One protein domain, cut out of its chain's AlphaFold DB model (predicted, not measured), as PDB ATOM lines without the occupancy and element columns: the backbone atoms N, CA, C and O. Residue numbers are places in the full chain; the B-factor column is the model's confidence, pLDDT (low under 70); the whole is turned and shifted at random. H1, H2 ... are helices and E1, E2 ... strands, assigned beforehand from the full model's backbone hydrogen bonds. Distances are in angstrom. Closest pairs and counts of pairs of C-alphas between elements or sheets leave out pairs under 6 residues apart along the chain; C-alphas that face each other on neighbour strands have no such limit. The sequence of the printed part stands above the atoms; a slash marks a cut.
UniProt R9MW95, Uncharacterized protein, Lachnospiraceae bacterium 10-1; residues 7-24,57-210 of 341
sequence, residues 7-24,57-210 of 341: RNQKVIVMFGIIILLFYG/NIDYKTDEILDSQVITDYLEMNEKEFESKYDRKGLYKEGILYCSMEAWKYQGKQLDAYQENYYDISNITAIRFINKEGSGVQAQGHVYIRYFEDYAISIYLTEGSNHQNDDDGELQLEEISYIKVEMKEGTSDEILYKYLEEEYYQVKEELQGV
ATOM      1  N   ARG A   7     165.206 135.573 141.959       28.72
ATOM      2  CA  ARG A   7     166.503 135.210 141.359       28.72
ATOM      3  C   ARG A   7     166.941 133.766 141.629       28.72
ATOM      4  O   ARG A   7     167.608 133.184 140.786       28.72
ATOM      5  N   ASN A   8     166.584 133.195 142.777       28.86
ATOM      6  CA  ASN A   8     166.952 131.825 143.132       28.86
ATOM      7  C   ASN A   8     166.028 130.796 142.464       28.86
ATOM      8  O   ASN A   8     166.490 129.700 142.176       28.86
ATOM      9  N   GLN A   9     164.774 131.149 142.154       35.81
ATOM     10  CA  GLN A   9     163.865 130.283 141.389       35.81
ATOM     11  C   GLN A   9     164.341 130.109 139.940       35.81
ATOM     12  O   GLN A   9     164.431 128.980 139.471       35.81
ATOM     13  N   LYS A  10     164.782 131.190 139.274       32.62
ATOM     14  CA  LYS A  10     165.367 131.118 137.918       32.62
ATOM     15  C   LYS A  10     166.605 130.219 137.850       32.62
ATOM     16  O   LYS A  10     166.741 129.418 136.936       32.62
ATOM     17  N   VAL A  11     167.478 130.299 138.858       31.30
ATOM     18  CA  VAL A  11     168.674 129.444 138.953       31.30
ATOM     19  C   VAL A  11     168.292 127.982 139.213       31.30
ATOM     20  O   VAL A  11     168.920 127.097 138.651       31.30
ATOM     21  N   ILE A  12     167.254 127.698 140.004       38.06
ATOM     22  CA  ILE A  12     166.807 126.320 140.278       38.06
ATOM     23  C   ILE A  12     166.125 125.683 139.055       38.06
ATOM     24  O   ILE A  12     166.361 124.507 138.800       38.06
ATOM     25  N   VAL A  13     165.347 126.442 138.273       38.88
ATOM     26  CA  VAL A  13     164.746 125.969 137.008       38.88
ATOM     27  C   VAL A  13     165.835 125.695 135.967       38.88
ATOM     28  O   VAL A  13     165.886 124.604 135.405       38.88
ATOM     29  N   MET A  14     166.770 126.636 135.797       38.03
ATOM     30  CA  MET A  14     167.888 126.513 134.858       38.03
ATOM     31  C   MET A  14     168.816 125.343 135.236       38.03
ATOM     32  O   MET A  14     169.108 124.504 134.392       38.03
ATOM     33  N   PHE A  15     169.213 125.192 136.509       39.09
ATOM     34  CA  PHE A  15     170.010 124.036 136.952       39.09
ATOM     35  C   PHE A  15     169.212 122.730 136.972       39.09
ATOM     36  O   PHE A  15     169.786 121.677 136.734       39.09
ATOM     37  N   GLY A  16     167.912 122.761 137.265       40.91
ATOM     38  CA  GLY A  16     167.083 121.561 137.331       40.91
ATOM     39  C   GLY A  16     166.869 120.920 135.963       40.91
ATOM     40  O   GLY A  16     166.933 119.696 135.852       40.91
ATOM     41  N   ILE A  17     166.687 121.753 134.938       45.16
ATOM     42  CA  ILE A  17     166.547 121.332 133.545       45.16
ATOM     43  C   ILE A  17     167.920 121.009 132.948       45.16
ATOM     44  O   ILE A  17     168.064 119.947 132.371       45.16
ATOM     45  N   ILE A  18     168.973 121.800 133.194       43.66
ATOM     46  CA  ILE A  18     170.345 121.446 132.773       43.66
ATOM     47  C   ILE A  18     170.811 120.130 133.423       43.66
ATOM     48  O   ILE A  18     171.443 119.323 132.760       43.66
ATOM     49  N   ILE A  19     170.486 119.851 134.690       42.50
ATOM     50  CA  ILE A  19     170.813 118.556 135.318       42.50
ATOM     51  C   ILE A  19     169.984 117.416 134.703       42.50
ATOM     52  O   ILE A  19     170.524 116.338 134.507       42.50
ATOM     53  N   LEU A  20     168.717 117.629 134.344       44.03
ATOM     54  CA  LEU A  20     167.928 116.620 133.619       44.03
ATOM     55  C   LEU A  20     168.461 116.373 132.194       44.03
ATOM     56  O   LEU A  20     168.556 115.227 131.775       44.03
ATOM     57  N   LEU A  21     168.861 117.432 131.487       42.50
ATOM     58  CA  LEU A  21     169.307 117.385 130.090       42.50
ATOM     59  C   LEU A  21     170.787 116.977 129.926       42.50
ATOM     60  O   LEU A  21     171.143 116.426 128.894       42.50
ATOM     61  N   PHE A  22     171.655 117.217 130.922       38.34
ATOM     62  CA  PHE A  22     173.085 116.841 130.888       38.34
ATOM     63  C   PHE A  22     173.461 115.670 131.814       38.34
ATOM     64  O   PHE A  22     174.534 115.096 131.641       38.34
ATOM     65  N   TYR A  23     172.632 115.327 132.808       38.38
ATOM     66  CA  TYR A  23     172.886 114.245 133.777       38.38
ATOM     67  C   TYR A  23     171.749 113.214 133.855       38.38
ATOM     68  O   TYR A  23     171.622 112.521 134.875       38.38
ATOM     69  N   GLY A  24     170.958 113.053 132.785       37.34
ATOM     70  CA  GLY A  24     170.212 111.812 132.578       37.34
ATOM     71  C   GLY A  24     171.134 110.622 132.887       37.34
ATOM     72  O   GLY A  24     172.232 110.536 132.342       37.34
ATOM     73  N   ASN A  57     169.469 114.598 121.548       38.69
ATOM     74  CA  ASN A  57     169.890 115.654 120.632       38.69
ATOM     75  C   ASN A  57     168.873 116.801 120.720       38.69
ATOM     76  O   ASN A  57     167.805 116.784 120.110       38.69
ATOM     77  N   ILE A  58     169.169 117.771 121.583       41.88
ATOM     78  CA  ILE A  58     168.275 118.887 121.898       41.88
ATOM     79  C   ILE A  58     168.643 120.057 120.978       41.88
ATOM     80  O   ILE A  58     169.370 120.959 121.389       41.88
ATOM     81  N   ASP A  59     168.148 120.068 119.737       42.09
ATOM     82  CA  ASP A  59     168.252 121.248 118.853       42.09
ATOM     83  C   ASP A  59     167.141 122.262 119.169       42.09
ATOM     84  O   ASP A  59     166.380 122.723 118.323       42.09
ATOM     85  N   TYR A  60     166.996 122.563 120.456       48.34
ATOM     86  CA  TYR A  60     166.081 123.578 120.940       48.34
ATOM     87  C   TYR A  60     166.888 124.820 121.278       48.34
ATOM     88  O   TYR A  60     167.957 124.751 121.888       48.34
ATOM     89  N   LYS A  61     166.309 125.994 121.045       52.22
ATOM     90  CA  LYS A  61     166.721 127.194 121.775       52.22
ATOM     91  C   LYS A  61     166.218 127.147 123.226       52.22
ATOM     92  O   LYS A  61     165.531 128.059 123.682       52.22
ATOM     93  N   THR A  62     166.511 126.067 123.947       54.06
ATOM     94  CA  THR A  62     166.100 125.819 125.339       54.06
ATOM     95  C   THR A  62     166.477 126.993 126.236       54.06
ATOM     96  O   THR A  62     165.669 127.408 127.060       54.06
ATOM     97  N   ASP A  63     167.638 127.609 126.007       51.34
ATOM     98  CA  ASP A  63     168.079 128.809 126.727       51.34
ATOM     99  C   ASP A  63     167.128 130.013 126.542       51.34
ATOM    100  O   ASP A  63     166.852 130.728 127.503       51.34
ATOM    101  N   GLU A  64     166.566 130.228 125.340       58.94
ATOM    102  CA  GLU A  64     165.612 131.325 125.085       58.94
ATOM    103  C   GLU A  64     164.258 131.079 125.771       58.94
ATOM    104  O   GLU A  64     163.628 132.025 126.249       58.94
ATOM    105  N   ILE A  65     163.819 129.819 125.866       61.28
ATOM    106  CA  ILE A  65     162.589 129.457 126.584       61.28
ATOM    107  C   ILE A  65     162.777 129.645 128.080       61.28
ATOM    108  O   ILE A  65     161.956 130.302 128.712       61.28
ATOM    109  N   LEU A  66     163.863 129.120 128.646       59.66
ATOM    110  CA  LEU A  66     164.125 129.153 130.087       59.66
ATOM    111  C   LEU A  66     164.249 130.579 130.640       59.66
ATOM    112  O   LEU A  66     163.872 130.829 131.788       59.66
ATOM    113  N   ASP A  67     164.709 131.522 129.815       61.41
ATOM    114  CA  ASP A  67     164.803 132.942 130.159       61.41
ATOM    115  C   ASP A  67     163.555 133.763 129.775       61.41
ATOM    116  O   ASP A  67     163.523 134.986 129.963       61.41
ATOM    117  N   SER A  68     162.492 133.110 129.293       76.81
ATOM    118  CA  SER A  68     161.264 133.783 128.882       76.81
ATOM    119  C   SER A  68     160.554 134.460 130.055       76.81
ATOM    120  O   SER A  68     160.234 133.865 131.093       76.81
ATOM    121  N   GLN A  69     160.231 135.739 129.862       87.75
ATOM    122  CA  GLN A  69     159.420 136.514 130.799       87.75
ATOM    123  C   GLN A  69     158.020 135.897 130.973       87.75
ATOM    124  O   GLN A  69     157.476 135.962 132.072       87.75
ATOM    125  N   VAL A  70     157.492 135.225 129.942       90.19
ATOM    126  CA  VAL A  70     156.188 134.540 129.979       90.19
ATOM    127  C   VAL A  70     156.165 133.445 131.042       90.19
ATOM    128  O   VAL A  70     155.193 133.353 131.781       90.19
ATOM    129  N   ILE A  71     157.244 132.664 131.186       90.50
ATOM    130  CA  ILE A  71     157.336 131.625 132.226       90.50
ATOM    131  C   ILE A  71     157.351 132.260 133.609       90.50
ATOM    132  O   ILE A  71     156.645 131.810 134.505       90.50
ATOM    133  N   THR A  72     158.143 133.324 133.785       89.50
ATOM    134  CA  THR A  72     158.211 134.030 135.074       89.50
ATOM    135  C   THR A  72     156.832 134.560 135.460       89.50
ATOM    136  O   THR A  72     156.375 134.328 136.573       89.50
ATOM    137  N   ASP A  73     156.148 135.219 134.527       94.31
ATOM    138  CA  ASP A  73     154.813 135.759 134.766       94.31
ATOM    139  C   ASP A  73     153.790 134.652 135.016       94.31
ATOM    140  O   ASP A  73     153.023 134.749 135.966       94.31
ATOM    141  N   TYR A  74     153.813 133.572 134.235       94.25
ATOM    142  CA  TYR A  74     152.942 132.420 134.446       94.25
ATOM    143  C   TYR A  74     153.134 131.807 135.832       94.25
ATOM    144  O   TYR A  74     152.152 131.502 136.500       94.25
ATOM    145  N   LEU A  75     154.379 131.651 136.294       91.38
ATOM    146  CA  LEU A  75     154.685 131.070 137.602       91.38
ATOM    147  C   LEU A  75     154.356 132.012 138.770       91.38
ATOM    148  O   LEU A  75     153.895 131.536 139.806       91.38
ATOM    149  N   GLU A  76     154.525 133.324 138.614       90.75
ATOM    150  CA  GLU A  76     154.328 134.299 139.698       90.75
ATOM    151  C   GLU A  76     152.901 134.877 139.780       90.75
ATOM    152  O   GLU A  76     152.486 135.302 140.860       90.75
ATOM    153  N   MET A  77     152.144 134.896 138.678       92.81
ATOM    154  CA  MET A  77     150.785 135.454 138.612       92.81
ATOM    155  C   MET A  77     149.710 134.393 138.869       92.81
ATOM    156  O   MET A  77     149.929 133.191 138.683       92.81
ATOM    157  N   ASN A  78     148.524 134.853 139.278       90.88
ATOM    158  CA  ASN A  78     147.317 134.027 139.202       90.88
ATOM    159  C   ASN A  78     146.748 134.017 137.772       90.88
ATOM    160  O   ASN A  78     147.088 134.871 136.953       90.88
ATOM    161  N   GLU A  79     145.850 133.072 137.487       89.88
ATOM    162  CA  GLU A  79     145.234 132.900 136.164       89.88
ATOM    163  C   GLU A  79     144.638 134.202 135.613       89.88
ATOM    164  O   GLU A  79     144.974 134.616 134.507       89.88
ATOM    165  N   LYS A  80     143.819 134.911 136.400       91.69
ATOM    166  CA  LYS A  80     143.149 136.138 135.937       91.69
ATOM    167  C   LYS A  80     144.139 137.235 135.564       91.69
ATOM    168  O   LYS A  80     143.917 137.976 134.609       91.69
ATOM    169  N   GLU A  81     145.213 137.371 136.332       94.50
ATOM    170  CA  GLU A  81     146.291 138.312 136.034       94.50
ATOM    171  C   GLU A  81     147.017 137.923 134.743       94.50
ATOM    172  O   GLU A  81     147.206 138.782 133.877       94.50
ATOM    173  N   PHE A  82     147.354 136.642 134.582       94.31
ATOM    174  CA  PHE A  82     148.016 136.131 133.386       94.31
ATOM    175  C   PHE A  82     147.157 136.334 132.129       94.31
ATOM    176  O   PHE A  82     147.626 136.932 131.162       94.31
ATOM    177  N   GLU A  83     145.877 135.953 132.174       91.94
ATOM    178  CA  GLU A  83     144.920 136.112 131.070       91.94
ATOM    179  C   GLU A  83     144.621 137.580 130.738       91.94
ATOM    180  O   GLU A  83     144.325 137.918 129.594       91.94
ATOM    181  N   SER A  84     144.731 138.486 131.715       93.56
ATOM    182  CA  SER A  84     144.603 139.926 131.455       93.56
ATOM    183  C   SER A  84     145.822 140.517 130.742       93.56
ATOM    184  O   SER A  84     145.707 141.527 130.044       93.56
ATOM    185  N   LYS A  85     146.999 139.911 130.941       95.19
ATOM    186  CA  LYS A  85     148.276 140.379 130.396       95.19
ATOM    187  C   LYS A  85     148.573 139.769 129.029       95.19
ATOM    188  O   LYS A  85     149.112 140.466 128.168       95.19
ATOM    189  N   TYR A  86     148.240 138.496 128.844       92.94
ATOM    190  CA  TYR A  86     148.556 137.722 127.653       92.94
ATOM    191  C   TYR A  86     147.292 137.329 126.895       92.94
ATOM    192  O   TYR A  86     146.456 136.577 127.386       92.94
ATOM    193  N   ASP A  87     147.194 137.799 125.653       88.69
ATOM    194  CA  ASP A  87     146.199 137.300 124.712       88.69
ATOM    195  C   ASP A  87     146.575 135.880 124.260       88.69
ATOM    196  O   ASP A  87     147.682 135.664 123.756       88.69
ATOM    197  N   ARG A  88     145.648 134.919 124.397       85.94
ATOM    198  CA  ARG A  88     145.878 133.511 124.021       85.94
ATOM    199  C   ARG A  88     146.310 133.386 122.555       85.94
ATOM    200  O   ARG A  88     147.272 132.682 122.260       85.94
ATOM    201  N   LYS A  89     145.675 134.132 121.638       82.88
ATOM    202  CA  LYS A  89     146.046 134.121 120.207       82.88
ATOM    203  C   LYS A  89     147.449 134.689 119.970       82.88
ATOM    204  O   LYS A  89     148.139 134.245 119.055       82.88
ATOM    205  N   GLY A  90     147.869 135.666 120.773       85.00
ATOM    206  CA  GLY A  90     149.236 136.182 120.800       85.00
ATOM    207  C   GLY A  90     150.258 135.115 121.191       85.00
ATOM    208  O   GLY A  90     151.213 134.906 120.450       85.00
ATOM    209  N   LEU A  91     150.013 134.394 122.291       87.88
ATOM    210  CA  LEU A  91     150.881 133.301 122.754       87.88
ATOM    211  C   LEU A  91     151.027 132.191 121.701       87.88
ATOM    212  O   LEU A  91     152.138 131.744 121.420       87.88
ATOM    213  N   TYR A  92     149.930 131.811 121.037       84.19
ATOM    214  CA  TYR A  92     149.955 130.763 120.009       84.19
ATOM    215  C   TYR A  92     150.844 131.120 118.812       84.19
ATOM    216  O   TYR A  92     151.544 130.259 118.277       84.19
ATOM    217  N   LYS A  93     150.882 132.399 118.414       81.44
ATOM    218  CA  LYS A  93     151.783 132.877 117.347       81.44
ATOM    219  C   LYS A  93     153.257 132.764 117.723       81.44
ATOM    220  O   LYS A  93     154.092 132.650 116.831       81.44
ATOM    221  N   GLU A  94     153.565 132.783 119.015       80.75
ATOM    222  CA  GLU A  94     154.912 132.584 119.554       80.75
ATOM    223  C   GLU A  94     155.235 131.098 119.804       80.75
ATOM    224  O   GLU A  94     156.305 130.785 120.315       80.75
ATOM    225  N   GLY A  95     154.338 130.173 119.432       80.19
ATOM    226  CA  GLY A  95     154.516 128.736 119.667       80.19
ATOM    227  C   GLY A  95     154.259 128.308 121.116       80.19
ATOM    228  O   GLY A  95     154.675 127.222 121.515       80.19
ATOM    229  N   ILE A  96     153.581 129.151 121.903       87.75
ATOM    230  CA  ILE A  96     153.269 128.899 123.312       87.75
ATOM    231  C   ILE A  96     151.786 128.570 123.442       87.75
ATOM    232  O   ILE A  96     150.938 129.441 123.267       87.75
ATOM    233  N   LEU A  97     151.459 127.332 123.797       90.06
ATOM    234  CA  LEU A  97     150.096 126.892 124.067       90.06
ATOM    235  C   LEU A  97     149.755 127.105 125.548       90.06
ATOM    236  O   LEU A  97     150.330 126.466 126.422       90.06
ATOM    237  N   TYR A  98     148.804 127.993 125.830       92.19
ATOM    238  CA  TYR A  98     148.181 128.127 127.147       92.19
ATOM    239  C   TYR A  98     146.959 127.206 127.258       92.19
ATOM    240  O   TYR A  98     145.982 127.372 126.528       92.19
ATOM    241  N   CYS A  99     147.018 126.243 128.174       91.88
ATOM    242  CA  CYS A  99     145.956 125.289 128.470       91.88
ATOM    243  C   CYS A  99     145.245 125.675 129.769       91.88
ATOM    244  O   CYS A  99     145.889 125.780 130.814       91.88
ATOM    245  N   SER A 100     143.924 125.819 129.711       90.62
ATOM    246  CA  SER A 100     143.045 125.830 130.883       90.62
ATOM    247  C   SER A 100     142.519 124.418 131.174       90.62
ATOM    248  O   SER A 100     142.833 123.470 130.447       90.62
ATOM    249  N   MET A 101     141.745 124.259 132.250       88.75
ATOM    250  CA  MET A 101     141.299 122.965 132.786       88.75
ATOM    251  C   MET A 101     140.609 122.054 131.747       88.75
ATOM    252  O   MET A 101     140.633 120.828 131.871       88.75
ATOM    253  N   GLU A 102     140.028 122.631 130.696       87.94
ATOM    254  CA  GLU A 102     139.398 121.930 129.575       87.94
ATOM    255  C   GLU A 102     140.367 121.035 128.792       87.94
ATOM    256  O   GLU A 102     139.920 120.087 128.149       87.94
ATOM    257  N   ALA A 103     141.678 121.284 128.869       88.25
ATOM    258  CA  ALA A 103     142.699 120.467 128.216       88.25
ATOM    259  C   ALA A 103     142.874 119.075 128.850       88.25
ATOM    260  O   ALA A 103     143.445 118.195 128.206       88.25
ATOM    261  N   TRP A 104     142.336 118.840 130.051       88.94
ATOM    262  CA  TRP A 104     142.367 117.538 130.722       88.94
ATOM    263  C   TRP A 104     140.964 116.942 130.847       88.94
ATOM    264  O   TRP A 104     140.015 117.638 131.224       88.94
ATOM    265  N   LYS A 105     140.843 115.624 130.632       83.88
ATOM    266  CA  LYS A 105     139.628 114.854 130.969       83.88
ATOM    267  C   LYS A 105     139.408 114.745 132.479       83.88
ATOM    268  O   LYS A 105     138.336 114.339 132.918       83.88
ATOM    269  N   TYR A 106     140.389 115.121 133.297       83.44
ATOM    270  CA  TYR A 106     140.309 114.944 134.734       83.44
ATOM    271  C   TYR A 106     139.237 115.804 135.417       83.44
ATOM    272  O   TYR A 106     139.302 117.039 135.409       83.44
ATOM    273  N   GLN A 107     138.269 115.156 136.083       77.00
ATOM    274  CA  GLN A 107     137.123 115.857 136.670       77.00
ATOM    275  C   GLN A 107     137.414 116.617 137.963       77.00
ATOM    276  O   GLN A 107     136.674 117.537 138.311       77.00
ATOM    277  N   GLY A 108     138.468 116.245 138.684       77.44
ATOM    278  CA  GLY A 108     138.751 116.853 139.977       77.44
ATOM    279  C   GLY A 108     137.726 116.564 141.064       77.44
ATOM    280  O   GLY A 108     137.548 117.352 141.984       77.44
ATOM    281  N   LYS A 109     136.989 115.467 140.917       77.00
ATOM    282  CA  LYS A 109     136.074 114.901 141.907       77.00
ATOM    283  C   LYS A 109     135.876 113.429 141.572       77.00
ATOM    284  O   LYS A 109     136.104 113.020 140.434       77.00
ATOM    285  N   GLN A 110     135.398 112.664 142.544       76.75
ATOM    286  CA  GLN A 110     135.002 111.283 142.314       76.75
ATOM    287  C   GLN A 110     133.870 111.209 141.281       76.75
ATOM    288  O   GLN A 110     132.825 111.841 141.453       76.75
ATOM    289  N   LEU A 111     134.076 110.429 140.223       72.12
ATOM    290  CA  LEU A 111     133.085 110.203 139.170       72.12
ATOM    291  C   LEU A 111     132.155 109.035 139.508       72.12
ATOM    292  O   LEU A 111     130.939 109.100 139.296       72.12
ATOM    293  N   ASP A 112     132.708 107.974 140.091       69.50
ATOM    294  CA  ASP A 112     131.954 106.820 140.562       69.50
ATOM    295  C   ASP A 112     132.581 106.157 141.795       69.50
ATOM    296  O   ASP A 112     133.677 106.491 142.234       69.50
ATOM    297  N   ALA A 113     131.847 105.201 142.369       70.31
ATOM    298  CA  ALA A 113     132.263 104.492 143.575       70.31
ATOM    299  C   ALA A 113     133.472 103.558 143.370       70.31
ATOM    300  O   ALA A 113     133.986 103.040 144.359       70.31
ATOM    301  N   TYR A 114     133.895 103.316 142.125       67.31
ATOM    302  CA  TYR A 114     135.045 102.480 141.777       67.31
ATOM    303  C   TYR A 114     136.333 103.299 141.630       67.31
ATOM    304  O   TYR A 114     137.423 102.734 141.663       67.31
ATOM    305  N   GLN A 115     136.230 104.625 141.520       67.06
ATOM    306  CA  GLN A 115     137.377 105.521 141.572       67.06
ATOM    307  C   GLN A 115     137.856 105.672 143.025       67.06
ATOM    308  O   GLN A 115     137.330 106.485 143.789       67.06
ATOM    309  N   GLU A 116     138.840 104.857 143.413       61.28
ATOM    310  CA  GLU A 116     139.393 104.834 144.777       61.28
ATOM    311  C   GLU A 116     140.319 106.025 145.069       61.28
ATOM    312  O   GLU A 116     140.341 106.516 146.197       61.28
ATOM    313  N   ASN A 117     141.020 106.536 144.052       67.25
ATOM    314  CA  ASN A 117     141.926 107.677 144.169       67.25
ATOM    315  C   ASN A 117     141.432 108.836 143.296       67.25
ATOM    316  O   ASN A 117     141.399 108.742 142.068       67.25
ATOM    317  N   TYR A 118     141.048 109.940 143.935       77.69
ATOM    318  CA  TYR A 118     140.737 111.197 143.265       77.69
ATOM    319  C   TYR A 118     141.258 112.380 144.086       77.69
ATOM    320  O   TYR A 118     141.338 112.333 145.313       77.69
ATOM    321  N   TYR A 119     141.591 113.445 143.378       84.31
ATOM    322  CA  TYR A 119     142.101 114.711 143.858       84.31
ATOM    323  C   TYR A 119     141.001 115.744 143.649       84.31
ATOM    324  O   TYR A 119     140.471 115.885 142.546       84.31
ATOM    325  N   ASP A 120     140.636 116.447 144.717       87.25
ATOM    326  CA  ASP A 120     139.673 117.538 144.630       87.25
ATOM    327  C   ASP A 120     140.393 118.815 144.182       87.25
ATOM    328  O   ASP A 120     140.959 119.548 144.997       87.25
ATOM    329  N   ILE A 121     140.432 119.045 142.869       88.88
ATOM    330  CA  ILE A 121     141.086 120.208 142.260       88.88
ATOM    331  C   ILE A 121     140.070 121.320 141.989       88.88
ATOM    332  O   ILE A 121     138.930 121.079 141.588       88.88
ATOM    333  N   SER A 122     140.483 122.565 142.204       89.38
ATOM    334  CA  SER A 122     139.742 123.748 141.769       89.38
ATOM    335  C   SER A 122     140.133 124.193 140.367       89.38
ATOM    336  O   SER A 122     139.286 124.755 139.679       89.38
ATOM    337  N   ASN A 123     141.387 123.974 139.959       91.06
ATOM    338  CA  ASN A 123     141.886 124.432 138.665       91.06
ATOM    339  C   ASN A 123     143.121 123.649 138.199       91.06
ATOM    340  O   ASN A 123     143.916 123.189 139.023       91.06
ATOM    341  N   ILE A 124     143.313 123.561 136.880       92.25
ATOM    342  CA  ILE A 124     144.561 123.121 136.246       92.25
ATOM    343  C   ILE A 124     144.871 124.097 135.119       92.25
ATOM    344  O   ILE A 124     144.016 124.372 134.279       92.25
ATOM    345  N   THR A 125     146.106 124.580 135.077       94.88
ATOM    346  CA  THR A 125     146.607 125.376 133.957       94.88
ATOM    347  C   THR A 125     147.971 124.867 133.513       94.88
ATOM    348  O   THR A 125     148.712 124.266 134.297       94.88
ATOM    349  N   ALA A 126     148.311 125.086 132.243       95.38
ATOM    350  CA  ALA A 126     149.658 124.864 131.739       95.38
ATOM    351  C   ALA A 126     150.048 125.897 130.681       95.38
ATOM    352  O   ALA A 126     149.209 126.346 129.904       95.38
ATOM    353  N   ILE A 127     151.337 126.220 130.605       94.00
ATOM    354  CA  ILE A 127     151.945 126.761 129.382       94.00
ATOM    355  C   ILE A 127     152.834 125.684 128.775       94.00
ATOM    356  O   ILE A 127     153.615 125.057 129.489       94.00
ATOM    357  N   ARG A 128     152.704 125.459 127.469       91.62
ATOM    358  CA  ARG A 128     153.417 124.417 126.725       91.62
ATOM    359  C   ARG A 128     154.167 125.049 125.561       91.62
ATOM    360  O   ARG A 128     153.599 125.835 124.808       91.62
ATOM    361  N   PHE A 129     155.437 124.710 125.426       87.50
ATOM    362  CA  PHE A 129     156.318 125.140 124.349       87.50
ATOM    363  C   PHE A 129     156.481 123.962 123.402       87.50
ATOM    364  O   PHE A 129     157.084 122.960 123.780       87.50
ATOM    365  N   ILE A 130     155.881 124.064 122.217       79.88
ATOM    366  CA  ILE A 130     155.796 122.958 121.258       79.88
ATOM    367  C   ILE A 130     156.849 123.159 120.176       79.88
ATOM    368  O   ILE A 130     156.943 124.237 119.581       79.88
ATOM    369  N   ASN A 131     157.609 122.107 119.885       74.12
ATOM    370  CA  ASN A 131     158.534 122.104 118.771       74.12
ATOM    371  C   ASN A 131     157.754 121.963 117.462       74.12
ATOM    372  O   ASN A 131     157.207 120.907 117.163       74.12
ATOM    373  N   LYS A 132     157.688 123.031 116.665       63.03
ATOM    374  CA  LYS A 132     157.030 122.984 115.350       63.03
ATOM    375  C   LYS A 132     157.860 122.255 114.287       63.03
ATOM    376  O   LYS A 132     157.330 121.956 113.221       63.03
ATOM    377  N   GLU A 133     159.145 122.011 114.547       54.88
ATOM    378  CA  GLU A 133     160.063 121.348 113.613       54.88
ATOM    379  C   GLU A 133     160.126 119.822 113.820       54.88
ATOM    380  O   GLU A 133     160.728 119.128 112.998       54.88
ATOM    381  N   GLY A 134     159.456 119.302 114.861       51.00
ATOM    382  CA  GLY A 134     159.297 117.873 115.137       51.00
ATOM    383  C   GLY A 134     158.618 117.158 113.971       51.00
ATOM    384  O   GLY A 134     157.477 117.444 113.598       51.00
ATOM    385  N   SER A 135     159.365 116.273 113.318       42.28
ATOM    386  CA  SER A 135     158.943 115.567 112.114       42.28
ATOM    387  C   SER A 135     157.724 114.689 112.374       42.28
ATOM    388  O   SER A 135     157.700 113.894 113.309       42.28
ATOM    389  N   GLY A 136     156.736 114.782 111.484       44.78
ATOM    390  CA  GLY A 136     155.598 113.878 111.482       44.78
ATOM    391  C   GLY A 136     156.019 112.407 111.412       44.78
ATOM    392  O   GLY A 136     156.920 112.043 110.660       44.78
ATOM    393  N   VAL A 137     155.225 111.594 112.110       41.81
ATOM    394  CA  VAL A 137     155.124 110.126 112.058       41.81
ATOM    395  C   VAL A 137     155.952 109.357 113.108       41.81
ATOM    396  O   VAL A 137     157.144 109.130 112.945       41.81
ATOM    397  N   GLN A 138     155.187 108.835 114.083       52.25
ATOM    398  CA  GLN A 138     155.303 107.535 114.771       52.25
ATOM    399  C   GLN A 138     156.508 107.289 115.686       52.25
ATOM    400  O   GLN A 138     157.440 106.589 115.310       52.25
ATOM    401  N   ALA A 139     156.372 107.695 116.948       51.16
ATOM    402  CA  ALA A 139     156.905 106.938 118.075       51.16
ATOM    403  C   ALA A 139     156.073 107.229 119.329       51.16
ATOM    404  O   ALA A 139     155.536 108.328 119.478       51.16
ATOM    405  N   GLN A 140     155.968 106.229 120.198       62.59
ATOM    406  CA  GLN A 140     155.495 106.389 121.567       62.59
ATOM    407  C   GLN A 140     156.387 107.416 122.266       62.59
ATOM    408  O   GLN A 140     157.614 107.335 122.172       62.59
ATOM    409  N   GLY A 141     155.787 108.415 122.905       71.44
ATOM    410  CA  GLY A 141     156.564 109.436 123.589       71.44
ATOM    411  C   GLY A 141     156.911 109.060 125.026       71.44
ATOM    412  O   GLY A 141     156.192 108.318 125.694       71.44
ATOM    413  N   HIS A 142     158.007 109.622 125.520       80.00
ATOM    414  CA  HIS A 142     158.427 109.531 126.911       80.00
ATOM    415  C   HIS A 142     158.164 110.857 127.617       80.00
ATOM    416  O   HIS A 142     158.597 111.917 127.157       80.00
ATOM    417  N   VAL A 143     157.481 110.789 128.760       82.75
ATOM    418  CA  VAL A 143     157.165 111.949 129.600       82.75
ATOM    419  C   VAL A 143     158.057 111.934 130.835       82.75
ATOM    420  O   VAL A 143     158.028 110.992 131.624       82.75
ATOM    421  N   TYR A 144     158.810 113.010 131.041       83.94
ATOM    422  CA  TYR A 144     159.608 113.228 132.244       83.94
ATOM    423  C   TYR A 144     159.033 114.386 133.041       83.94
ATOM    424  O   TYR A 144     158.920 115.497 132.526       83.94
ATOM    425  N   ILE A 145     158.718 114.149 134.315       84.50
ATOM    426  CA  ILE A 145     158.110 115.162 135.181       84.50
ATOM    427  C   ILE A 145     159.029 115.481 136.349       84.50
ATOM    428  O   ILE A 145     159.537 114.594 137.031       84.50
ATOM    429  N   ARG A 146     159.205 116.776 136.616       84.69
ATOM    430  CA  ARG A 146     159.866 117.273 137.819       84.69
ATOM    431  C   ARG A 146     158.949 118.202 138.595       84.69
ATOM    432  O   ARG A 146     158.504 119.225 138.083       84.69
ATOM    433  N   TYR A 147     158.733 117.863 139.857       83.69
ATOM    434  CA  TYR A 147     157.851 118.583 140.765       83.69
ATOM    435  C   TYR A 147     158.595 119.637 141.607       83.69
ATOM    436  O   TYR A 147     159.723 119.412 142.054       83.69
ATOM    437  N   PHE A 148     157.949 120.786 141.825       84.62
ATOM    438  CA  PHE A 148     158.485 121.951 142.539       84.62
ATOM    439  C   PHE A 148     157.490 122.535 143.557       84.62
ATOM    440  O   PHE A 148     157.413 123.752 143.711       84.62
ATOM    441  N   GLU A 149     156.750 121.677 144.265       80.69
ATOM    442  CA  GLU A 149     155.711 122.047 145.249       80.69
ATOM    443  C   GLU A 149     154.475 122.718 144.626       80.69
ATOM    444  O   GLU A 149     153.389 122.152 144.631       80.69
ATOM    445  N   ASP A 150     154.641 123.895 144.031       84.56
ATOM    446  CA  ASP A 150     153.531 124.711 143.523       84.56
ATOM    447  C   ASP A 150     153.258 124.495 142.020       84.56
ATOM    448  O   ASP A 150     152.293 125.020 141.459       84.56
ATOM    449  N   TYR A 151     154.138 123.762 141.335       90.44
ATOM    450  CA  TYR A 151     154.033 123.444 139.911       90.44
ATOM    451  C   TYR A 151     154.874 122.212 139.560       90.44
ATOM    452  O   TYR A 151     155.745 121.788 140.325       90.44
ATOM    453  N   ALA A 152     154.651 121.673 138.365       90.50
ATOM    454  CA  ALA A 152     155.524 120.682 137.754       90.50
ATOM    455  C   ALA A 152     156.029 121.164 136.393       90.50
ATOM    456  O   ALA A 152     155.385 121.970 135.720       90.50
ATOM    457  N   ILE A 153     157.199 120.666 136.012       90.06
ATOM    458  CA  ILE A 153     157.743 120.789 134.664       90.06
ATOM    459  C   ILE A 153     157.626 119.418 134.022       90.06
ATOM    460  O   ILE A 153     158.138 118.456 134.593       90.06
ATOM    461  N   SER A 154     156.973 119.337 132.869       89.75
ATOM    462  CA  SER A 154     156.898 118.120 132.067       89.75
ATOM    463  C   SER A 154     157.670 118.310 130.763       89.75
ATOM    464  O   SER A 154     157.705 119.400 130.186       89.75
ATOM    465  N   ILE A 155     158.393 117.269 130.369       86.31
ATOM    466  CA  ILE A 155     159.227 117.217 129.173       86.31
ATOM    467  C   ILE A 155     158.773 115.999 128.383       86.31
ATOM    468  O   ILE A 155     158.867 114.877 128.878       86.31
ATOM    469  N   TYR A 156     158.307 116.231 127.163       84.50
ATOM    470  CA  TYR A 156     157.860 115.190 126.250       84.50
ATOM    471  C   TYR A 156     158.894 114.989 125.148       84.50
ATOM    472  O   TYR A 156     159.235 115.930 124.421       84.50
ATOM    473  N   LEU A 157     159.399 113.762 125.055       81.44
ATOM    474  CA  LEU A 157     160.384 113.334 124.071       81.44
ATOM    475  C   LEU A 157     159.788 112.248 123.173       81.44
ATOM    476  O   LEU A 157     159.051 111.400 123.661       81.44
ATOM    477  N   THR A 158     160.154 112.212 121.898       75.75
ATOM    478  CA  THR A 158     159.803 111.113 120.980       75.75
ATOM    479  C   THR A 158     161.049 110.541 120.326       75.75
ATOM    480  O   THR A 158     162.036 111.250 120.143       75.75
ATOM    481  N   GLU A 159     161.023 109.270 119.940       71.12
ATOM    482  CA  GLU A 159     162.123 108.684 119.170       71.12
ATOM    483  C   GLU A 159     162.182 109.304 117.763       71.12
ATOM    484  O   GLU A 159     161.173 109.394 117.059       71.12
ATOM    485  N   GLY A 160     163.367 109.754 117.342       58.72
ATOM    486  CA  GLY A 160     163.565 110.287 115.998       58.72
ATOM    487  C   GLY A 160     163.469 109.194 114.927       58.72
ATOM    488  O   GLY A 160     164.160 108.182 114.988       58.72
ATOM    489  N   SER A 161     162.683 109.421 113.872       50.09
ATOM    490  CA  SER A 161     162.502 108.464 112.763       50.09
ATOM    491  C   SER A 161     163.676 108.397 111.765       50.09
ATOM    492  O   SER A 161     163.618 107.679 110.762       50.09
ATOM    493  N   ASN A 162     164.781 109.097 112.033       43.91
ATOM    494  CA  ASN A 162     165.984 109.063 111.208       43.91
ATOM    495  C   ASN A 162     167.053 108.183 111.860       43.91
ATOM    496  O   ASN A 162     167.813 108.675 112.676       43.91
ATOM    497  N   HIS A 163     167.144 106.914 111.458       41.38
ATOM    498  CA  HIS A 163     168.360 106.360 110.846       41.38
ATOM    499  C   HIS A 163     168.218 104.858 110.555       41.38
ATOM    500  O   HIS A 163     168.207 103.999 111.430       41.38
ATOM    501  N   GLN A 164     168.215 104.519 109.262       40.59
ATOM    502  CA  GLN A 164     168.802 103.254 108.834       40.59
ATOM    503  C   GLN A 164     170.303 103.322 109.165       40.59
ATOM    504  O   GLN A 164     171.036 104.037 108.482       40.59
ATOM    505  N   ASN A 165     170.727 102.541 110.162       43.59
ATOM    506  CA  ASN A 165     172.095 102.388 110.680       43.59
ATOM    507  C   ASN A 165     172.554 103.500 111.642       43.59
ATOM    508  O   ASN A 165     173.144 104.478 111.199       43.59
ATOM    509  N   ASP A 166     172.288 103.339 112.938       39.94
ATOM    510  CA  ASP A 166     173.284 103.288 114.026       39.94
ATOM    511  C   ASP A 166     172.533 103.100 115.367       39.94
ATOM    512  O   ASP A 166     171.395 103.536 115.512       39.94
ATOM    513  N   ASP A 167     173.131 102.356 116.299       40.19
ATOM    514  CA  ASP A 167     172.527 101.741 117.503       40.19
ATOM    515  C   ASP A 167     172.131 102.713 118.647       40.19
ATOM    516  O   ASP A 167     171.910 102.267 119.768       40.19
ATOM    517  N   ASP A 168     171.992 104.016 118.396       46.06
ATOM    518  CA  ASP A 168     171.627 105.001 119.424       46.06
ATOM    519  C   ASP A 168     170.360 105.755 118.989       46.06
ATOM    520  O   ASP A 168     170.414 106.695 118.196       46.06
ATOM    521  N   GLY A 169     169.194 105.322 119.477       52.53
ATOM    522  CA  GLY A 169     167.925 106.016 119.243       52.53
ATOM    523  C   GLY A 169     167.956 107.409 119.870       52.53
ATOM    524  O   GLY A 169     167.815 107.555 121.083       52.53
ATOM    525  N   GLU A 170     168.172 108.446 119.061       62.22
ATOM    526  CA  GLU A 170     168.165 109.823 119.548       62.22
ATOM    527  C   GLU A 170     166.728 110.254 119.881       62.22
ATOM    528  O   GLU A 170     165.859 110.340 119.008       62.22
ATOM    529  N   LEU A 171     166.490 110.545 121.161       70.12
ATOM    530  CA  LEU A 171     165.256 111.172 121.623       70.12
ATOM    531  C   LEU A 171     165.225 112.641 121.185       70.12
ATOM    532  O   LEU A 171     166.143 113.413 121.481       70.12
ATOM    533  N   GLN A 172     164.147 113.021 120.508       73.88
ATOM    534  CA  GLN A 172     163.855 114.380 120.070       73.88
ATOM    535  C   GLN A 172     162.928 115.061 121.070       73.88
ATOM    536  O   GLN A 172     161.927 114.492 121.502       73.88
ATOM    537  N   LEU A 173     163.274 116.291 121.450       77.62
ATOM    538  CA  LEU A 173     162.440 117.108 122.322       77.62
ATOM    539  C   LEU A 173     161.284 117.730 121.539       77.62
ATOM    540  O   LEU A 173     161.489 118.606 120.695       77.62
ATOM    541  N   GLU A 174     160.072 117.334 121.907       80.44
ATOM    542  CA  GLU A 174     158.833 117.769 121.267       80.44
ATOM    543  C   GLU A 174     158.122 118.856 122.074       80.44
ATOM    544  O   GLU A 174     157.601 119.818 121.507       80.44
ATOM    545  N   GLU A 175     158.105 118.747 123.405       85.75
ATOM    546  CA  GLU A 175     157.373 119.693 124.248       85.75
ATOM    547  C   GLU A 175     158.031 119.904 125.613       85.75
ATOM    548  O   GLU A 175     158.494 118.958 126.249       85.75
ATOM    549  N   ILE A 176     158.022 121.151 126.090       88.69
ATOM    550  CA  ILE A 176     158.256 121.481 127.502       88.69
ATOM    551  C   ILE A 176     157.009 122.174 128.033       88.69
ATOM    552  O   ILE A 176     156.558 123.162 127.454       88.69
ATOM    553  N   SER A 177     156.482 121.717 129.162       91.62
ATOM    554  CA  SER A 177     155.306 122.299 129.799       91.62
ATOM    555  C   SER A 177     155.558 122.682 131.257       91.62
ATOM    556  O   SER A 177     156.333 122.051 131.974       91.62
ATOM    557  N   TYR A 178     154.898 123.753 131.699       93.06
ATOM    558  CA  TYR A 178     154.842 124.179 133.096       93.06
ATOM    559  C   TYR A 178     153.397 124.095 133.557       93.06
ATOM    560  O   TYR A 178     152.551 124.826 133.046       93.06
ATOM    561  N   ILE A 179     153.121 123.237 134.531       94.69
ATOM    562  CA  ILE A 179     151.763 122.858 134.928       94.69
ATOM    563  C   ILE A 179     151.518 123.316 136.359       94.69
ATOM    564  O   ILE A 179     152.291 122.997 137.262       94.69
ATOM    565  N   LYS A 180     150.423 124.040 136.572       94.56
ATOM    566  CA  LYS A 180     149.940 124.442 137.892       94.56
ATOM    567  C   LYS A 180     148.639 123.724 138.190       94.56
ATOM    568  O   LYS A 180     147.750 123.663 137.344       94.56
ATOM    569  N   VAL A 181     148.527 123.227 139.414       92.62
ATOM    570  CA  VAL A 181     147.308 122.601 139.919       92.62
ATOM    571  C   VAL A 181     146.919 123.320 141.195       92.62
ATOM    572  O   VAL A 181     147.720 123.429 142.121       92.62
ATOM    573  N   GLU A 182     145.687 123.804 141.242       91.38
ATOM    574  CA  GLU A 182     145.104 124.358 142.454       91.38
ATOM    575  C   GLU A 182     144.184 123.305 143.071       91.38
ATOM    576  O   GLU A 182     143.225 122.851 142.443       91.38
ATOM    577  N   MET A 183     144.493 122.899 144.299       89.19
ATOM    578  CA  MET A 183     143.681 121.971 145.082       89.19
ATOM    579  C   MET A 183     142.591 122.736 145.837       89.19
ATOM    580  O   MET A 183     142.848 123.827 146.352       89.19
ATOM    581  N   LYS A 184     141.398 122.150 145.999       87.19
ATOM    582  CA  LYS A 184     140.396 122.700 146.929       87.19
ATOM    583  C   LYS A 184     140.875 122.623 148.375       87.19
ATOM    584  O   LYS A 184     140.659 123.555 149.147       87.19
ATOM    585  N   GLU A 185     141.531 121.520 148.727       82.19
ATOM    586  CA  GLU A 185     142.140 121.296 150.034       82.19
ATOM    587  C   GLU A 185     143.499 120.598 149.879       82.19
ATOM    588  O   GLU A 185     143.644 119.665 149.093       82.19
ATOM    589  N   GLY A 186     144.491 121.025 150.664       82.19
ATOM    590  CA  GLY A 186     145.835 120.442 150.650       82.19
ATOM    591  C   GLY A 186     146.743 120.989 149.545       82.19
ATOM    592  O   GLY A 186     146.542 122.093 149.043       82.19
ATOM    593  N   THR A 187     147.781 120.224 149.223       80.50
ATOM    594  CA  THR A 187     148.747 120.495 148.149       80.50
ATOM    595  C   THR A 187     148.730 119.323 147.179       80.50
ATOM    596  O   THR A 187     148.517 118.188 147.613       80.50
ATOM    597  N   SER A 188     148.943 119.586 145.891       82.88
ATOM    598  CA  SER A 188     149.130 118.528 144.897       82.88
ATOM    599  C   SER A 188     150.360 117.687 145.252       82.88
ATOM    600  O   SER A 188     151.253 118.134 145.973       82.88
ATOM    601  N   ASP A 189     150.394 116.444 144.786       85.12
ATOM    602  CA  ASP A 189     151.576 115.591 144.869       85.12
ATOM    603  C   ASP A 189     152.067 115.221 143.467       85.12
ATOM    604  O   ASP A 189     151.429 115.518 142.457       85.12
ATOM    605  N   GLU A 190     153.238 114.592 143.398       85.12
ATOM    606  CA  GLU A 190     153.858 114.191 142.135       85.12
ATOM    607  C   GLU A 190     152.985 113.210 141.332       85.12
ATOM    608  O   GLU A 190     152.975 113.264 140.102       85.12
ATOM    609  N   ILE A 191     152.226 112.349 142.018       86.69
ATOM    610  CA  ILE A 191     151.374 111.330 141.393       86.69
ATOM    611  C   ILE A 191     150.268 112.004 140.583       86.69
ATOM    612  O   ILE A 191     149.991 111.582 139.462       86.69
ATOM    613  N   LEU A 192     149.669 113.078 141.109       88.06
ATOM    614  CA  LEU A 192     148.671 113.851 140.372       88.06
ATOM    615  C   LEU A 192     149.233 114.426 139.064       88.06
ATOM    616  O   LEU A 192     148.581 114.315 138.030       88.06
ATOM    617  N   TYR A 193     150.434 115.009 139.070       89.69
ATOM    618  CA  TYR A 193     151.019 115.565 137.841       89.69
ATOM    619  C   TYR A 193     151.338 114.488 136.800       89.69
ATOM    620  O   TYR A 193     151.100 114.720 135.618       89.69
ATOM    621  N   LYS A 194     151.826 113.316 137.235       86.00
ATOM    622  CA  LYS A 194     152.034 112.147 136.360       86.00
ATOM    623  C   LYS A 194     150.740 111.727 135.685       86.00
ATOM    624  O   LYS A 194     150.669 111.731 134.463       86.00
ATOM    625  N   TYR A 195     149.698 111.507 136.481       86.31
ATOM    626  CA  TYR A 195     148.380 111.138 135.976       86.31
ATOM    627  C   TYR A 195     147.822 112.163 134.970       86.31
ATOM    628  O   TYR A 195     147.311 111.793 133.917       86.31
ATOM    629  N   LEU A 196     147.943 113.465 135.263       89.94
ATOM    630  CA  LEU A 196     147.443 114.521 134.376       89.94
ATOM    631  C   LEU A 196     148.175 114.567 133.028       89.94
ATOM    632  O   LEU A 196     147.535 114.785 132.000       89.94
ATOM    633  N   GLU A 197     149.498 114.396 133.016       89.88
ATOM    634  CA  GLU A 197     150.259 114.389 131.762       89.88
ATOM    635  C   GLU A 197     150.068 113.094 130.974       89.88
ATOM    636  O   GLU A 197     149.962 113.161 129.752       89.88
ATOM    637  N   GLU A 198     149.957 111.942 131.641       85.50
ATOM    638  CA  GLU A 198     149.607 110.670 130.996       85.50
ATOM    639  C   GLU A 198     148.287 110.791 130.226       85.50
ATOM    640  O   GLU A 198     148.244 110.507 129.028       85.50
ATOM    641  N   GLU A 199     147.225 111.293 130.872       84.56
ATOM    642  CA  GLU A 199     145.940 111.522 130.202       84.56
ATOM    643  C   GLU A 199     146.067 112.520 129.042       84.56
ATOM    644  O   GLU A 199     145.481 112.315 127.977       84.56
ATOM    645  N   TYR A 200     146.822 113.607 129.230       89.31
ATOM    646  CA  TYR A 200     147.005 114.630 128.201       89.31
ATOM    647  C   TYR A 200     147.685 114.064 126.946       89.31
ATOM    648  O   TYR A 200     147.185 114.258 125.833       89.31
ATOM    649  N   TYR A 201     148.805 113.355 127.107       86.81
ATOM    650  CA  TYR A 201     149.552 112.808 125.975       86.81
ATOM    651  C   TYR A 201     148.850 111.610 125.340       86.81
ATOM    652  O   TYR A 201     148.849 111.521 124.115       86.81
ATOM    653  N   GLN A 202     148.142 110.781 126.112       83.94
ATOM    654  CA  GLN A 202     147.297 109.721 125.554       83.94
ATOM    655  C   GLN A 202     146.238 110.293 124.600       83.94
ATOM    656  O   GLN A 202     146.041 109.780 123.498       83.94
ATOM    657  N   VAL A 203     145.573 111.384 124.990       86.25
ATOM    658  CA  VAL A 203     144.605 112.056 124.112       86.25
ATOM    659  C   VAL A 203     145.310 112.688 122.911       86.25
ATOM    660  O   VAL A 203     144.818 112.587 121.791       86.25
ATOM    661  N   LYS A 204     146.483 113.305 123.099       84.56
ATOM    662  CA  LYS A 204     147.272 113.870 121.991       84.56
ATOM    663  C   LYS A 204     147.636 112.805 120.949       84.56
ATOM    664  O   LYS A 204     147.552 113.090 119.756       84.56
ATOM    665  N   GLU A 205     148.008 111.603 121.380       80.75
ATOM    666  CA  GLU A 205     148.286 110.453 120.512       80.75
ATOM    667  C   GLU A 205     147.013 109.936 119.822       80.75
ATOM    668  O   GLU A 205     147.013 109.728 118.606       80.75
ATOM    669  N   GLU A 206     145.899 109.816 120.556       84.88
ATOM    670  CA  GLU A 206     144.581 109.451 120.011       84.88
ATOM    671  C   GLU A 206     144.191 110.377 118.846       84.88
ATOM    672  O   GLU A 206     143.855 109.908 117.756       84.88
ATOM    673  N   LEU A 207     144.323 111.694 119.028       85.19
ATOM    674  CA  LEU A 207     143.959 112.705 118.028       85.19
ATOM    675  C   LEU A 207     144.741 112.603 116.706       85.19
ATOM    676  O   LEU A 207     144.258 113.077 115.674       85.19
ATOM    677  N   GLN A 208     145.921 111.975 116.701       79.69
ATOM    678  CA  GLN A 208     146.719 111.777 115.486       79.69
ATOM    679  C   GLN A 208     146.206 110.617 114.621       79.69
ATOM    680  O   GLN A 208     146.411 110.616 113.406       79.69
ATOM    681  N   GLY A 209     145.551 109.622 115.229       78.56
ATOM    682  CA  GLY A 209     145.116 108.390 114.561       78.56
ATOM    683  C   GLY A 209     143.643 108.364 114.149       78.56
ATOM    684  O   GLY A 209     143.184 107.383 113.560       78.56
ATOM    685  N   VAL A 210     142.882 109.408 114.474       85.44
ATOM    686  CA  VAL A 210     141.422 109.407 114.338       85.44
ATOM    687  C   VAL A 210     140.938 109.982 113.013       85.44
ATOM    688  O   VAL A 210     141.605 110.757 112.331       85.44
TER     689      VAL A 210
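AT A GLANCE: This is residues 7 to 24 and 57 to 210 of the 341 residues of an uncharacterized protein of Lachnospiraceae bacterium 10-1 (UniProt R9MW95). A twisted wall of five antiparallel strands has the long helix H6 packed over one face, while the short helix H3 lies over the opposite face, with H1, H2 and H4 grazing the sheet and H5 beside its E1 edge. Two loops stick out, residues 111 to 116 and residues 163 to 168. The printed part has 172 residues, with six named helices and five named strands in the order H1 H2 H3 H4 H5 E1 E2 E3 E4 E5 H6; the sheet's order is E1 E2 E5 E4 E3, and the class is mixed, helices and strands. It is compact, with a radius of gyration of the C-alphas of 16.9 A and spans of 52 by 43 by 33 A.

IN THESE COORDINATES: Begin with the longest strand, E5, residues 171 to 183: find C-alpha 171 at (165.256, 111.172, 121.623) and run 33.7 A to C-alpha 183, with a bend of 59 degrees at residue 174. Beside it look for E2, residues 121 to 130, 25.8 A, and E4, residues 152 to 159, 23.1 A; the edge strands are E1, residues 96 to 99, and E3, residues 141 to 147. H6, residues 190 to 209, runs 29.5 A to C-alpha 209 at (145.116, 108.390, 114.561). H1, residues 7 to 22, begins at (166.503, 135.210, 141.359) and is 22.1 A long; then come H2, 62 to 66, H3, 69 to 76, H4, 79 to 85, and H5, 88 to 93.

HOW THE PARTS SIT: In the sheet, look for N 97 and O 128 at 2.8 A between E1 and E2, a hairpin, and N 125 and O 180 at 2.9 A between E2 and E5. E4 forms hairpins with E5, with N 154 and O 177 at 2.9 A, and with E3, with N 144 and O 155 at 2.9 A. E3 E4 E5 are a meander, each strand the antiparallel neighbour of the one before; E2 E3 E4 E5 are a Greek key, that meander with E2 the antiparallel neighbour of E5. H6 is on the sheet; its closest C-alphas to E3 are those of Glu 190 and Tyr 147, 6.1 A. On the opposite face, H3 has a height over the sheet of 10.3 A and runs along the strands, at 16 degrees to E2 on the local plane. H5 stands at the sheet's level, 2.7 A, and its closest C-alphas to E1 are those of Leu 91 and Leu 97, 6.6 A. H1 and H2 are close but not clearly touching, Met 14 and Leu 66 having the closest C-alphas at 6.6 A. Every O i to N i+4 pair is within hydrogen-bond range in H1 to H5, and 14 of 16 are in H6.

THE WHOLE: The C-alphas of Asn 165 and Glu 185 are the two farthest apart, 52.9 A. Residues 25 to 56 are not printed, and C-alphas 24 and 57 are 12.6 A apart across this cut. The links E1 to E2 and E4 to E5 are long. The mean pLDDT of the printed part is 73.9, and 54 residues are under 70, among them 7 to 24 and 57 to 67.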